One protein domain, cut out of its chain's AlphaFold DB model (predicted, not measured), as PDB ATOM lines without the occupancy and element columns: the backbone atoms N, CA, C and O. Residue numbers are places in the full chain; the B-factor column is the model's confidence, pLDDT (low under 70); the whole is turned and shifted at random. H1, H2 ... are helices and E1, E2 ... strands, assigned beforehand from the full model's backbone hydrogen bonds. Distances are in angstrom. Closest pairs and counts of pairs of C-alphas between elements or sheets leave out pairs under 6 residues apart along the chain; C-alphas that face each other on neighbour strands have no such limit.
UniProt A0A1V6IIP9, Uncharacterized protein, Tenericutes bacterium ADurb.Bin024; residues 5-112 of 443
ATOM      1  N   ASN A   5      38.923 -37.435  42.421       74.44
ATOM      2  CA  ASN A   5      37.581 -37.944  42.234       74.44
ATOM      3  C   ASN A   5      37.614 -39.440  41.975       74.44
ATOM      4  O   ASN A   5      38.344 -39.904  41.099       74.44
ATOM      5  N   PHE A   6      36.782 -40.171  42.706       79.19
ATOM      6  CA  PHE A   6      36.435 -41.546  42.401       79.19
ATOM      7  C   PHE A   6      34.918 -41.636  42.371       79.19
ATOM      8  O   PHE A   6      34.255 -41.458  43.389       79.19
ATOM      9  N   ASN A   7      34.359 -41.889  41.198       81.94
ATOM     10  CA  ASN A   7      32.924 -41.791  40.991       81.94
ATOM     11  C   ASN A   7      32.344 -43.154  40.674       81.94
ATOM     12  O   ASN A   7      32.809 -43.811  39.745       81.94
ATOM     13  N   LEU A   8      31.285 -43.531  41.378       80.62
ATOM     14  CA  LEU A   8      30.460 -44.679  41.037       80.62
ATOM     15  C   LEU A   8      29.305 -44.221  40.138       80.62
ATOM     16  O   LEU A   8      28.617 -43.247  40.438       80.62
ATOM     17  N   ILE A   9      29.111 -44.906  39.016       75.50
ATOM     18  CA  ILE A   9      28.085 -44.601  38.020       75.50
ATOM     19  C   ILE A   9      26.958 -45.617  38.179       75.50
ATOM     20  O   ILE A   9      27.142 -46.811  37.939       75.50
ATOM     21  N   LEU A  10      25.789 -45.129  38.583       70.88
ATOM     22  CA  LEU A  10      24.595 -45.934  38.809       70.88
ATOM     23  C   LEU A  10      23.851 -46.223  37.485       70.88
ATOM     24  O   LEU A  10      24.001 -45.466  36.521       70.88
ATOM     25  N   PRO A  11      23.014 -47.279  37.412       62.47
ATOM     26  CA  PRO A  11      22.268 -47.688  36.211       62.47
ATOM     27  C   PRO A  11      21.402 -46.602  35.542       62.47
ATOM     28  O   PRO A  11      21.102 -46.693  34.356       62.47
ATOM     29  N   ASN A  12      21.019 -45.555  36.275       62.97
ATOM     30  CA  ASN A  12      20.269 -44.389  35.783       62.97
ATOM     31  C   ASN A  12      21.171 -43.196  35.398       62.97
ATOM     32  O   ASN A  12      20.695 -42.063  35.337       62.97
ATOM     33  N   ASN A  13      22.469 -43.435  35.191       60.66
ATOM     34  CA  ASN A  13      23.508 -42.428  34.953       60.66
ATOM     35  C   ASN A  13      23.686 -41.404  36.089       60.66
ATOM     36  O   ASN A  13      24.345 -40.381  35.892       60.66
ATOM     37  N   LYS A  14      23.150 -41.658  37.292       67.88
ATOM     38  CA  LYS A  14      23.507 -40.858  38.469       67.88
ATOM     39  C   LYS A  14      24.936 -41.174  38.889       67.88
ATOM     40  O   LYS A  14      25.347 -42.333  38.915       67.88
ATOM     41  N   VAL A  15      25.672 -40.130  39.247       72.62
ATOM     42  CA  VAL A  15      27.049 -40.231  39.722       72.62
ATOM     43  C   VAL A  15      27.068 -40.062  41.235       72.62
ATOM     44  O   VAL A  15      26.588 -39.055  41.753       72.62
ATOM     45  N   LEU A  16      27.623 -41.050  41.931       75.69
ATOM     46  CA  LEU A  16      27.937 -40.982  43.350       75.69
ATOM     47  C   LEU A  16      29.439 -40.717  43.499       75.69
ATOM     48  O   LEU A  16      30.256 -41.582  43.187       75.69
ATOM     49  N   ASP A  17      29.797 -39.526  43.970       76.19
ATOM     50  CA  ASP A  17      31.181 -39.193  44.317       76.19
ATOM     51  C   ASP A  17      31.565 -39.918  45.609       76.19
ATOM     52  O   ASP A  17      31.049 -39.625  46.695       76.19
ATOM     53  N   LEU A  18      32.456 -40.901  45.487       75.06
ATOM     54  CA  LEU A  18      32.839 -41.753  46.601       75.06
ATOM     55  C   LEU A  18      33.715 -41.025  47.611       75.06
ATOM     56  O   LEU A  18      33.690 -41.405  48.774       75.06
ATOM     57  N   ASN A  19      34.405 -39.943  47.253       71.62
ATOM     58  CA  ASN A  19      35.197 -39.199  48.240       71.62
ATOM     59  C   ASN A  19      34.308 -38.552  49.297       71.62
ATOM     60  O   ASN A  19      34.607 -38.593  50.487       71.62
ATOM     61  N   ASN A  20      33.171 -38.017  48.858       70.19
ATOM     62  CA  ASN A  20      32.149 -37.460  49.737       70.19
ATOM     63  C   ASN A  20      31.254 -38.540  50.366       70.19
ATOM     64  O   ASN A  20      30.542 -38.267  51.330       70.19
ATOM     65  N   SER A  21      31.312 -39.766  49.841       69.06
ATOM     66  CA  SER A  21      30.513 -40.911  50.293       69.06
ATOM     67  C   SER A  21      31.321 -41.946  51.085       69.06
ATOM     68  O   SER A  21      30.836 -43.054  51.291       69.06
ATOM     69  N   GLY A  22      32.530 -41.590  51.539       77.12
ATOM     70  CA  GLY A  22      33.313 -42.388  52.482       77.12
ATOM     71  C   GLY A  22      34.431 -43.248  51.888       77.12
ATOM     72  O   GLY A  22      34.836 -44.201  52.539       77.12
ATOM     73  N   LEU A  23      34.958 -42.965  50.693       84.06
ATOM     74  CA  LEU A  23      36.124 -43.680  50.160       84.06
ATOM     75  C   LEU A  23      37.279 -43.661  51.160       84.06
ATOM     76  O   LEU A  23      37.781 -42.598  51.504       84.06
ATOM     77  N   ILE A  24      37.708 -44.847  51.594       86.00
ATOM     78  CA  ILE A  24      38.909 -45.032  52.412       86.00
ATOM     79  C   ILE A  24      40.094 -45.265  51.477       86.00
ATOM     80  O   ILE A  24      41.108 -44.566  51.558       86.00
ATOM     81  N   GLN A  25      39.943 -46.248  50.583       88.62
ATOM     82  CA  GLN A  25      40.967 -46.651  49.632       88.62
ATOM     83  C   GLN A  25      40.347 -47.288  48.385       88.62
ATOM     84  O   GLN A  25      39.386 -48.044  48.485       88.62
ATOM     85  N   ALA A  26      40.934 -47.037  47.222       89.12
ATOM     86  CA  ALA A  26      40.770 -47.848  46.026       89.12
ATOM     87  C   ALA A  26      42.151 -48.181  45.463       89.12
ATOM     88  O   ALA A  26      42.971 -47.285  45.250       89.12
ATOM     89  N   ARG A  27      42.401 -49.464  45.209       91.06
ATOM     90  CA  ARG A  27      43.665 -49.962  44.676       91.06
ATOM     91  C   ARG A  27      43.407 -50.963  43.564       91.06
ATOM     92  O   ARG A  27      42.519 -51.796  43.683       91.06
ATOM     93  N   PHE A  28      44.168 -50.866  42.482       89.00
ATOM     94  CA  PHE A  28      44.066 -51.799  41.360       89.00
ATOM     95  C   PHE A  28      45.315 -51.759  40.487       89.00
ATOM     96  O   PHE A  28      46.025 -50.753  40.421       89.00
ATOM     97  N   ASN A  29      45.553 -52.855  39.774       78.75
ATOM     98  CA  ASN A  29      46.554 -52.937  38.722       78.75
ATOM     99  C   ASN A  29      45.892 -52.702  37.362       78.75
ATOM    100  O   ASN A  29      44.860 -53.289  37.068       78.75
ATOM    101  N   LYS A  30      46.477 -51.854  36.519       81.12
ATOM    102  CA  LYS A  30      46.001 -51.505  35.179       81.12
ATOM    103  C   LYS A  30      46.971 -52.040  34.131       81.12
ATOM    104  O   LYS A  30      48.155 -51.688  34.129       81.12
ATOM    105  N   TYR A  31      46.445 -52.844  33.212       64.56
ATOM    106  CA  TYR A  31      47.180 -53.441  32.099       64.56
ATOM    107  C   TYR A  31      46.482 -53.165  30.773       64.56
ATOM    108  O   TYR A  31      45.261 -53.013  30.710       64.56
ATOM    109  N   LYS A  32      47.263 -53.149  29.693       64.31
ATOM    110  CA  LYS A  32      46.730 -53.130  28.332       64.31
ATOM    111  C   LYS A  32      46.428 -54.567  27.906       64.31
ATOM    112  O   LYS A  32      47.312 -55.414  28.024       64.31
ATOM    113  N   SER A  33      45.208 -54.846  27.438       53.03
ATOM    114  CA  SER A  33      44.857 -56.188  26.950       53.03
ATOM    115  C   SER A  33      45.761 -56.598  25.781       53.03
ATOM    116  O   SER A  33      46.059 -55.780  24.907       53.03
ATOM    117  N   SER A  34      46.210 -57.856  25.774       40.34
ATOM    118  CA  SER A  34      47.022 -58.454  24.705       40.34
ATOM    119  C   SER A  34      46.189 -58.988  23.536       40.34
ATOM    120  O   SER A  34      46.756 -59.371  22.513       40.34
ATOM    121  N   GLU A  35      44.858 -59.014  23.653       35.56
ATOM    122  CA  GLU A  35      43.975 -59.458  22.575       35.56
ATOM    123  C   GLU A  35      43.970 -58.429  21.433       35.56
ATOM    124  O   GLU A  35      43.533 -57.287  21.597       35.56
ATOM    125  N   MET A  36      44.447 -58.848  20.255       33.06
ATOM    126  CA  MET A  36      44.687 -58.040  19.043       33.06
ATOM    127  C   MET A  36      43.485 -57.241  18.496       33.06
ATOM    128  O   MET A  36      43.634 -56.532  17.505       33.06
ATOM    129  N   ILE A  37      42.300 -57.338  19.102       37.25
ATOM    130  CA  ILE A  37      41.051 -56.795  18.550       37.25
ATOM    131  C   ILE A  37      40.504 -55.628  19.388       37.25
ATOM    132  O   ILE A  37      39.675 -54.868  18.899       37.25
ATOM    133  N   THR A  38      40.985 -55.407  20.618       41.56
ATOM    134  CA  THR A  38      40.539 -54.262  21.427       41.56
ATOM    135  C   THR A  38      41.700 -53.649  22.208       41.56
ATOM    136  O   THR A  38      42.178 -54.234  23.175       41.56
ATOM    137  N   ASN A  39      42.125 -52.434  21.829       48.84
ATOM    138  CA  ASN A  39      43.037 -51.573  22.608       48.84
ATOM    139  C   ASN A  39      42.366 -51.086  23.914       48.84
ATOM    140  O   ASN A  39      42.196 -49.889  24.123       48.84
ATOM    141  N   THR A  40      41.922 -51.999  24.774       58.56
ATOM    142  CA  THR A  40      41.199 -51.682  26.011       58.56
ATOM    143  C   THR A  40      42.037 -52.011  27.231       58.56
ATOM    144  O   THR A  40      42.779 -52.999  27.254       58.56
ATOM    145  N   ASN A  41      41.886 -51.192  28.268       66.88
ATOM    146  CA  ASN A  41      42.523 -51.434  29.554       66.88
ATOM    147  C   ASN A  41      41.716 -52.437  30.391       66.88
ATOM    148  O   ASN A  41      40.482 -52.400  30.427       66.88
ATOM    149  N   VAL A  42      42.435 -53.313  31.086       68.06
ATOM    150  CA  VAL A  42      41.900 -54.256  32.072       68.06
ATOM    151  C   VAL A  42      42.466 -53.884  33.434       68.06
ATOM    152  O   VAL A  42      43.645 -53.540  33.551       68.06
ATOM    153  N   LEU A  43      41.611 -53.933  34.450       80.44
ATOM    154  CA  LEU A  43      41.974 -53.715  35.838       80.44
ATOM    155  C   LEU A  43      41.927 -55.048  36.583       80.44
ATOM    156  O   LEU A  43      40.883 -55.700  36.613       80.44
ATOM    157  N   THR A  44      43.035 -55.450  37.190       74.56
ATOM    158  CA  THR A  44      43.113 -56.635  38.051       74.56
ATOM    159  C   THR A  44      43.364 -56.220  39.488       74.56
ATOM    160  O   THR A  44      43.765 -55.083  39.751       74.56
ATOM    161  N   ASP A  45      43.121 -57.147  40.416       79.19
ATOM    162  CA  ASP A  45      43.320 -56.927  41.853       79.19
ATOM    163  C   ASP A  45      42.621 -55.651  42.333       79.19
ATOM    164  O   ASP A  45      43.164 -54.892  43.137       79.19
ATOM    165  N   LEU A  46      41.446 -55.368  41.758       84.69
ATOM    166  CA  LEU A  46      40.685 -54.187  42.109       84.69
ATOM    167  C   LEU A  46      40.062 -54.432  43.469       84.69
ATOM    168  O   LEU A  46      39.237 -55.328  43.623       84.69
ATOM    169  N   GLU A  47      40.448 -53.602  44.426       88.75
ATOM    170  CA  GLU A  47      39.888 -53.557  45.762       88.75
ATOM    171  C   GLU A  47      39.496 -52.122  46.108       88.75
ATOM    172  O   GLU A  47      40.247 -51.171  45.882       88.75
ATOM    173  N   MET A  48      38.297 -51.959  46.652       88.44
ATOM    174  CA  MET A  48      37.757 -50.681  47.083       88.44
ATOM    175  C   MET A  48      37.185 -50.816  48.485       88.44
ATOM    176  O   MET A  48      36.302 -51.635  48.708       88.44
ATOM    177  N   SER A  49      37.648 -49.983  49.407       89.38
ATOM    178  CA  SER A  49      37.162 -49.900  50.780       89.38
ATOM    179  C   SER A  49      36.433 -48.579  51.011       89.38
ATOM    180  O   SER A  49      36.966 -47.497  50.748       89.38
ATOM    181  N   LEU A  50      35.204 -48.676  51.513       87.88
ATOM    182  CA  LEU A  50      34.269 -47.575  51.711       87.88
ATOM    183  C   LEU A  50      33.789 -47.553  53.164       87.88
ATOM    184  O   LEU A  50      33.434 -48.587  53.722       87.88
ATOM    185  N   PHE A  51      33.738 -46.371  53.762       86.94
ATOM    186  CA  PHE A  51      33.167 -46.125  55.075       86.94
ATOM    187  C   PHE A  51      31.684 -45.776  54.953       86.94
ATOM    188  O   PHE A  51      31.316 -44.702  54.477       86.94
ATOM    189  N   ASP A  52      30.826 -46.665  55.439       85.06
ATOM    190  CA  ASP A  52      29.402 -46.417  55.603       85.06
ATOM    191  C   ASP A  52      29.120 -45.937  57.029       85.06
ATOM    192  O   ASP A  52      29.050 -46.716  57.984       85.06
ATOM    193  N   LYS A  53      28.905 -44.627  57.171       81.62
ATOM    194  CA  LYS A  53      28.601 -43.994  58.462       81.62
ATOM    195  C   LYS A  53      27.333 -44.546  59.124       81.62
ATOM    196  O   LYS A  53      27.232 -44.503  60.344       81.62
ATOM    197  N   THR A  54      26.366 -45.013  58.337       81.00
ATOM    198  CA  THR A  54      25.084 -45.550  58.831       81.00
ATOM    199  C   THR A  54      25.129 -47.059  59.064       81.00
ATOM    200  O   THR A  54      24.173 -47.644  59.569       81.00
ATOM    201  N   GLY A  55      26.213 -47.696  58.620       71.88
ATOM    202  CA  GLY A  55      26.389 -49.139  58.610       71.88
ATOM    203  C   GLY A  55      25.539 -49.887  57.581       71.88
ATOM    204  O   GLY A  55      25.742 -51.086  57.433       71.88
ATOM    205  N   THR A  56      24.597 -49.240  56.884       74.69
ATOM    206  CA  THR A  56      23.650 -49.946  56.001       74.69
ATOM    207  C   THR A  56      23.304 -49.226  54.694       74.69
ATOM    208  O   THR A  56      23.084 -49.911  53.698       74.69
ATOM    209  N   ASP A  57      23.269 -47.895  54.628       77.31
ATOM    210  CA  ASP A  57      22.797 -47.163  53.442       77.31
ATOM    211  C   ASP A  57      23.653 -47.390  52.190       77.31
ATOM    212  O   ASP A  57      23.121 -47.568  51.091       77.31
ATOM    213  N   LEU A  58      24.980 -47.332  52.317       73.50
ATOM    214  CA  LEU A  58      25.892 -47.482  51.185       73.50
ATOM    215  C   LEU A  58      25.966 -48.944  50.758       73.50
ATOM    216  O   LEU A  58      25.917 -49.231  49.563       73.50
ATOM    217  N   LEU A  59      26.015 -49.861  51.727       73.56
ATOM    218  CA  LEU A  59      25.981 -51.297  51.463       73.56
ATOM    219  C   LEU A  59      24.699 -51.699  50.728       73.56
ATOM    220  O   LEU A  59      24.770 -52.393  49.717       73.56
ATOM    221  N   LEU A  60      23.539 -51.230  51.194       73.75
ATOM    222  CA  LEU A  60      22.255 -51.513  50.558       73.75
ATOM    223  C   LEU A  60      22.178 -50.901  49.166       73.75
ATOM    224  O   LEU A  60      21.739 -51.586  48.252       73.75
ATOM    225  N   LYS A  61      22.651 -49.663  48.963       74.38
ATOM    226  CA  LYS A  61      22.740 -49.073  47.617       74.38
ATOM    227  C   LYS A  61      23.611 -49.918  46.700       74.38
ATOM    228  O   LYS A  61      23.198 -50.215  45.589       74.38
ATOM    229  N   LEU A  62      24.782 -50.350  47.161       73.31
ATOM    230  CA  LEU A  62      25.652 -51.221  46.380       73.31
ATOM    231  C   LEU A  62      24.950 -52.547  46.077       73.31
ATOM    232  O   LEU A  62      24.911 -52.935  44.923       73.31
ATOM    233  N   GLN A  63      24.328 -53.215  47.047       70.06
ATOM    234  CA  GLN A  63      23.647 -54.502  46.845       70.06
ATOM    235  C   GLN A  63      22.385 -54.406  45.969       70.06
ATOM    236  O   GLN A  63      22.148 -55.277  45.137       70.06
ATOM    237  N   GLN A  64      21.585 -53.350  46.124       68.81
ATOM    238  CA  GLN A  64      20.352 -53.126  45.361       68.81
ATOM    239  C   GLN A  64      20.649 -52.688  43.920       68.81
ATOM    240  O   GLN A  64      19.996 -53.153  42.987       68.81
ATOM    241  N   GLU A  65      21.663 -51.844  43.723       63.31
ATOM    242  CA  GLU A  65      22.076 -51.348  42.403       63.31
ATOM    243  C   GLU A  65      23.001 -52.345  41.668       63.31
ATOM    244  O   GLU A  65      23.173 -52.248  40.454       63.31
ATOM    245  N   THR A  66      23.557 -53.349  42.366       57.75
ATOM    246  CA  THR A  66      24.354 -54.453  41.786       57.75
ATOM    247  C   THR A  66      23.546 -55.710  41.509       57.75
ATOM    248  O   THR A  66      24.121 -56.794  41.412       57.75
ATOM    249  N   GLY A  67      22.238 -55.594  41.256       53.66
ATOM    250  CA  GLY A  67      21.412 -56.710  40.766       53.66
ATOM    251  C   GLY A  67      21.988 -57.456  39.539       53.66
ATOM    252  O   GLY A  67      21.495 -58.521  39.179       53.66
ATOM    253  N   SER A  68      23.055 -56.934  38.919       54.56
ATOM    254  CA  SER A  68      23.845 -57.518  37.832       54.56
ATOM    255  C   SER A  68      25.305 -57.887  38.175       54.56
ATOM    256  O   SER A  68      26.085 -58.098  37.247       54.56
ATOM    257  N   SER A  69      25.731 -57.949  39.448       65.12
ATOM    258  CA  SER A  69      27.124 -58.235  39.892       65.12
ATOM    259  C   SER A  69      28.201 -57.302  39.307       65.12
ATOM    260  O   SER A  69      29.384 -57.640  39.235       65.12
ATOM    261  N   LYS A  70      27.788 -56.113  38.856       75.12
ATOM    262  CA  LYS A  70      28.625 -55.178  38.101       75.12
ATOM    263  C   LYS A  70      28.490 -53.762  38.636       75.12
ATOM    264  O   LYS A  70      27.377 -53.313  38.891       75.12
ATOM    265  N   LEU A  71      29.612 -53.058  38.749       79.44
ATOM    266  CA  LEU A  71      29.684 -51.648  39.132       79.44
ATOM    267  C   LEU A  71      30.459 -50.864  38.091       79.44
ATOM    268  O   LEU A  71      31.497 -51.318  37.617       79.44
ATOM    269  N   ARG A  72      29.981 -49.668  37.759       85.38
ATOM    270  CA  ARG A  72      30.694 -48.767  36.856       85.38
ATOM    271  C   ARG A  72      31.348 -47.651  37.634       85.38
ATOM    272  O   ARG A  72      30.747 -47.123  38.565       85.38
ATOM    273  N   PHE A  73      32.556 -47.275  37.244       84.50
ATOM    274  CA  PHE A  73      33.271 -46.196  37.905       84.50
ATOM    275  C   PHE A  73      34.275 -45.497  36.990       84.50
ATOM    276  O   PHE A  73      34.657 -46.020  35.946       84.50
ATOM    277  N   ASN A  74      34.714 -44.311  37.400       85.69
ATOM    278  CA  ASN A  74      35.893 -43.636  36.861       85.69
ATOM    279  C   ASN A  74      36.677 -42.963  37.996       85.69
ATOM    280  O   ASN A  74      36.179 -42.829  39.115       85.69
ATOM    281  N   TYR A  75      37.919 -42.573  37.714       86.38
ATOM    282  CA  TYR A  75      38.828 -42.027  38.718       86.38
ATOM    283  C   TYR A  75      39.803 -41.002  38.119       86.38
ATOM    284  O   TYR A  75      40.130 -41.066  36.931       86.38
ATOM    285  N   GLY A  76      40.300 -40.058  38.917       80.94
ATOM    286  CA  GLY A  76      41.305 -39.075  38.487       80.94
ATOM    287  C   GLY A  76      41.169 -37.729  39.186       80.94
ATOM    288  O   GLY A  76      40.553 -37.642  40.239       80.94
ATOM    289  N   PHE A  77      41.722 -36.663  38.611       73.69
ATOM    290  CA  PHE A  77      41.498 -35.301  39.113       73.69
ATOM    291  C   PHE A  77      40.256 -34.682  38.468       73.69
ATOM    292  O   PHE A  77      39.851 -35.108  37.390       73.69
ATOM    293  N   ASP A  78      39.670 -33.651  39.089       62.59
ATOM    294  CA  ASP A  78      38.411 -33.011  38.663       62.59
ATOM    295  C   ASP A  78      38.232 -32.860  37.146       62.59
ATOM    296  O   ASP A  78      37.187 -33.210  36.606       62.59
ATOM    297  N   ILE A  79      39.225 -32.328  36.435       60.69
ATOM    298  CA  ILE A  79      39.180 -32.068  34.983       60.69
ATOM    299  C   ILE A  79      39.774 -33.197  34.126       60.69
ATOM    300  O   ILE A  79      39.678 -33.163  32.904       60.69
ATOM    301  N   GLU A  80      40.339 -34.223  34.755       67.06
ATOM    302  CA  GLU A  80      41.096 -35.297  34.118       67.06
ATOM    303  C   GLU A  80      40.679 -36.642  34.721       67.06
ATOM    304  O   GLU A  80      41.423 -37.255  35.480       67.06
ATOM    305  N   LEU A  81      39.474 -37.110  34.389       72.88
ATOM    306  CA  LEU A  81      39.002 -38.448  34.756       72.88
ATOM    307  C   LEU A  81      39.464 -39.503  33.740       72.88
ATOM    308  O   LEU A  81      39.827 -39.191  32.597       72.88
ATOM    309  N   SER A  82      39.485 -40.753  34.191       76.19
ATOM    310  CA  SER A  82      39.725 -41.923  33.359       76.19
ATOM    311  C   SER A  82      38.478 -42.256  32.541       76.19
ATOM    312  O   SER A  82      37.398 -41.700  32.768       76.19
ATOM    313  N   ASP A  83      38.628 -43.169  31.582       76.75
ATOM    314  CA  ASP A  83      37.478 -43.808  30.949       76.75
ATOM    315  C   ASP A  83      36.615 -44.533  31.989       76.75
ATOM    316  O   ASP A  83      37.060 -44.839  33.097       76.75
ATOM    317  N   VAL A  84      35.366 -44.827  31.631       82.31
ATOM    318  CA  VAL A  84      34.500 -45.627  32.497       82.31
ATOM    319  C   VAL A  84      34.982 -47.070  32.488       82.31
ATOM    320  O   VAL A  84      35.175 -47.660  31.428       82.31
ATOM    321  N   TYR A  85      35.123 -47.652  33.669       82.38
ATOM    322  CA  TYR A  85      35.384 -49.070  33.863       82.38
ATOM    323  C   TYR A  85      34.137 -49.751  34.409       82.38
ATOM    324  O   TYR A  85      33.435 -49.191  35.245       82.38
ATOM    325  N   GLU A  86      33.867 -50.963  33.939       84.31
ATOM    326  CA  GLU A  86      32.892 -51.878  34.520       84.31
ATOM    327  C   GLU A  86      33.657 -52.942  35.309       84.31
ATOM    328  O   GLU A  86      34.367 -53.775  34.743       84.31
ATOM    329  N   MET A  87      33.531 -52.876  36.631       84.56
ATOM    330  CA  MET A  87      33.985 -53.891  37.567       84.56
ATOM    331  C   MET A  87      32.952 -55.001  37.645       84.56
ATOM    332  O   MET A  87      31.806 -54.755  38.012       84.56
ATOM    333  N   THR A  88      33.383 -56.226  37.377       81.00
ATOM    334  CA  THR A  88      32.665 -57.424  37.806       81.00
ATOM    335  C   THR A  88      33.085 -57.730  39.236       81.00
ATOM    336  O   THR A  88      34.270 -57.945  39.503       81.00
ATOM    337  N   ILE A  89      32.123 -57.696  40.155       80.31
ATOM    338  CA  ILE A  89      32.356 -57.944  41.577       80.31
ATOM    339  C   ILE A  89      32.598 -59.437  41.775       80.31
ATOM    340  O   ILE A  89      31.768 -60.259  41.388       80.31
ATOM    341  N   THR A  90      33.717 -59.781  42.403       78.69
ATOM    342  CA  THR A  90      34.032 -61.159  42.798       78.69
ATOM    343  C   THR A  90      33.747 -61.403  44.274       78.69
ATOM    344  O   THR A  90      33.396 -62.520  44.644       78.69
ATOM    345  N   ASN A  91      33.872 -60.374  45.117       82.38
ATOM    346  CA  ASN A  91      33.637 -60.477  46.551       82.38
ATOM    347  C   ASN A  91      33.165 -59.143  47.150       82.38
ATOM    348  O   ASN A  91      33.601 -58.075  46.718       82.38
ATOM    349  N   ILE A  92      32.315 -59.218  48.179       84.69
ATOM    350  CA  ILE A  92      31.961 -58.084  49.040       84.69
ATOM    351  C   ILE A  92      32.175 -58.515  50.491       84.69
ATOM    352  O   ILE A  92      31.489 -59.403  50.989       84.69
ATOM    353  N   GLY A  93      33.130 -57.876  51.160       84.38
ATOM    354  CA  GLY A  93      33.352 -57.984  52.597       84.38
ATOM    355  C   GLY A  93      32.682 -56.833  53.341       84.38
ATOM    356  O   GLY A  93      32.567 -55.719  52.824       84.38
ATOM    357  N   THR A  94      32.228 -57.084  54.565       86.25
ATOM    358  CA  THR A  94      31.704 -56.027  55.436       86.25
ATOM    359  C   THR A  94      32.167 -56.246  56.864       86.25
ATOM    360  O   THR A  94      32.000 -57.334  57.413       86.25
ATOM    361  N   GLU A  95      32.712 -55.197  57.469       88.81
ATOM    362  CA  GLU A  95      33.104 -55.167  58.873       88.81
ATOM    363  C   GLU A  95      32.297 -54.090  59.600       88.81
ATOM    364  O   GLU A  95      32.328 -52.922  59.221       88.81
ATOM    365  N   TYR A  96      31.559 -54.476  60.640       86.62
ATOM    366  CA  TYR A  96      30.722 -53.560  61.414       86.62
ATOM    367  C   TYR A  96      31.441 -53.111  62.680       86.62
ATOM    368  O   TYR A  96      31.975 -53.931  63.427       86.62
ATOM    369  N   SER A  97      31.383 -51.815  62.977       81.50
ATOM    370  CA  SER A  97      31.904 -51.263  64.224       81.50
ATOM    371  C   SER A  97      31.105 -50.038  64.658       81.50
ATOM    372  O   SER A  97      30.920 -49.092  63.893       81.50
ATOM    373  N   GLN A  98      30.611 -50.068  65.901       81.12
ATOM    374  CA  GLN A  98      29.969 -48.937  66.588       81.12
ATOM    375  C   GLN A  98      28.893 -48.196  65.759       81.12
ATOM    376  O   GLN A  98      28.835 -46.970  65.755       81.12
ATOM    377  N   GLY A  99      28.028 -48.935  65.053       77.56
ATOM    378  CA  GLY A  99      26.934 -48.360  64.249       77.56
ATOM    379  C   GLY A  99      27.339 -47.845  62.861       77.56
ATOM    380  O   GLY A  99      26.501 -47.316  62.142       77.56
ATOM    381  N   SER A 100      28.597 -48.041  62.478       85.25
ATOM    382  CA  SER A 100      29.122 -47.836  61.127       85.25
ATOM    383  C   SER A 100      29.634 -49.154  60.546       85.25
ATOM    384  O   SER A 100      29.755 -50.152  61.264       85.25
ATOM    385  N   ALA A 101      29.934 -49.171  59.250       87.50
ATOM    386  CA  ALA A 101      30.519 -50.325  58.585       87.50
ATOM    387  C   ALA A 101      31.619 -49.912  57.607       87.50
ATOM    388  O   ALA A 101      31.558 -48.848  56.994       87.50
ATOM    389  N   ILE A 102      32.609 -50.780  57.436       88.00
ATOM    390  CA  ILE A 102      33.546 -50.734  56.320       88.00
ATOM    391  C   ILE A 102      33.087 -51.773  55.306       88.00
ATOM    392  O   ILE A 102      32.945 -52.950  55.633       88.00
ATOM    393  N   VAL A 103      32.840 -51.329  54.080       87.25
ATOM    394  CA  VAL A 103      32.475 -52.183  52.950       87.25
ATOM    395  C   VAL A 103      33.685 -52.304  52.038       87.25
ATOM    396  O   VAL A 103      34.152 -51.301  51.500       87.25
ATOM    397  N   THR A 104      34.171 -53.527  51.842       88.25
ATOM    398  CA  THR A 104      35.264 -53.834  50.913       88.25
ATOM    399  C   THR A 104      34.698 -54.562  49.704       88.25
ATOM    400  O   THR A 104      34.051 -55.595  49.843       88.25
ATOM    401  N   ILE A 105      34.942 -54.038  48.510       86.50
ATOM    402  CA  ILE A 105      34.511 -54.615  47.239       86.50
ATOM    403  C   ILE A 105      35.756 -55.042  46.477       86.50
ATOM    404  O   ILE A 105      36.638 -54.216  46.243       86.50
ATOM    405  N   SER A 106      35.809 -56.303  46.059       84.44
ATOM    406  CA  SER A 106      36.887 -56.827  45.220       84.44
ATOM    407  C   SER A 106      36.347 -57.266  43.863       84.44
ATOM    408  O   SER A 106      35.211 -57.745  43.762       84.44
ATOM    409  N   GLY A 107      37.149 -57.123  42.809       83.38
ATOM    410  CA  GLY A 107      36.713 -57.491  41.470       83.38
ATOM    411  C   GLY A 107      37.770 -57.398  40.379       83.38
ATOM    412  O   GLY A 107      38.945 -57.117  40.609       83.38
ATOM    413  N   ILE A 108      37.303 -57.635  39.155       74.38
ATOM    414  CA  ILE A 108      38.071 -57.444  37.923       74.38
ATOM    415  C   ILE A 108      37.353 -56.378  37.104       74.38
ATOM    416  O   ILE A 108      36.153 -56.483  36.842       74.38
ATOM    417  N   GLY A 109      38.081 -55.336  36.717       73.75
ATOM    418  CA  GLY A 109      37.573 -54.247  35.895       73.75
ATOM    419  C   GLY A 109      37.925 -54.432  34.430       73.75
ATOM    420  O   GLY A 109      39.018 -54.858  34.077       73.75
ATOM    421  N   SER A 110      37.016 -54.043  33.554       71.62
ATOM    422  CA  SER A 110      37.308 -53.859  32.135       71.62
ATOM    423  C   SER A 110      36.841 -52.481  31.720       71.62
ATOM    424  O   SER A 110      35.860 -51.968  32.258       71.62
ATOM    425  N   GLN A 111      37.553 -51.848  30.794       73.81
ATOM    426  CA  GLN A 111      37.087 -50.593  30.228       73.81
ATOM    427  C   GLN A 111      35.694 -50.801  29.615       73.81
ATOM    428  O   GLN A 111      35.502 -51.637  28.731       73.81
ATOM    429  N   TYR A 112      34.710 -50.061  30.117       69.38
ATOM    430  CA  TYR A 112      33.326 -50.194  29.700       69.38
ATOM    431  C   TYR A 112      33.132 -49.531  28.339       69.38
ATOM    432  O   TYR A 112      33.187 -48.309  28.203       69.38
TER     433      TYR A 112
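What this domain is: This is residues 5 to 112 of the 443 residues of an uncharacterized protein of Tenericutes bacterium ADurb.Bin024 (UniProt A0A1V6IIP9). One long, twisted antiparallel sheet folds back on itself, with E2, E1, E5 and E6 facing E4 and E3 and with E7 as the hinge; a short helix, H1, packs on it over E4. The tips of the hairpins E3-E4 and E6-E7 make the two ends of the long axis. The 108 printed residues hold, in order, E1 E2 E3 E4 H1 E5 E6 E7, mostly strand; across the sheet the order is E2 E1 E5 E6 E7 E4 E3. The whole is compact, radius of gyration of the C-alphas 14.0 A, yet elongated, spanning 50 by 30 by 24 A.

Where its parts are: Find C-alpha 5 at (37.581, -37.944, 42.234), where E1, residues 5 to 9, begins. Next come E2, 15 to 17; E3, 23 to 32, 26.0 A; and E4, 41 to 52, 29.6 A. H1, 57 to 65, measures 11.8 A. Then read E5, 70 to 77, 23.7 A; E6, 85 to 97, 30.6 A; and E7, 100 to 111, 32.0 A, ending at C-alpha 111 (37.087, -50.593, 30.228).

How they stand to each other: Look first at the meander E5 E6 E7, each strand the antiparallel neighbour of the one before: N 71 and O 87 are 2.9 A apart, N 93 and O 104 2.8 A. E6 bends by 77 degrees at residue 88. E7 pairs with E4 at N 105 and O 48, 2.8 A, and E4 with E3 at N 27 and O 47, 2.8 A. E5 also has E1 as its antiparallel neighbour, with N 7 and O 74 2.9 A apart, and E1 has the edge strand E2 as its antiparallel neighbour, with N 8 and O 16 2.9 A apart. H1 runs along E4, 2 degrees on the local plane, at a height over the sheet of 7.9 A; its closest C-alphas to E4 are Leu 58 and Asp 52, 5.7 A. In H1 every O i to N i+4 pair is within hydrogen-bond range.

The domain as a whole: The farthest C-alphas, Met 36 and Gln 98, are 50.6 A apart. The printed part has no cut and no long link. Mean pLDDT of the printed part is 74.9; among its residues under 70 are 31 to 42 and 64 to 69.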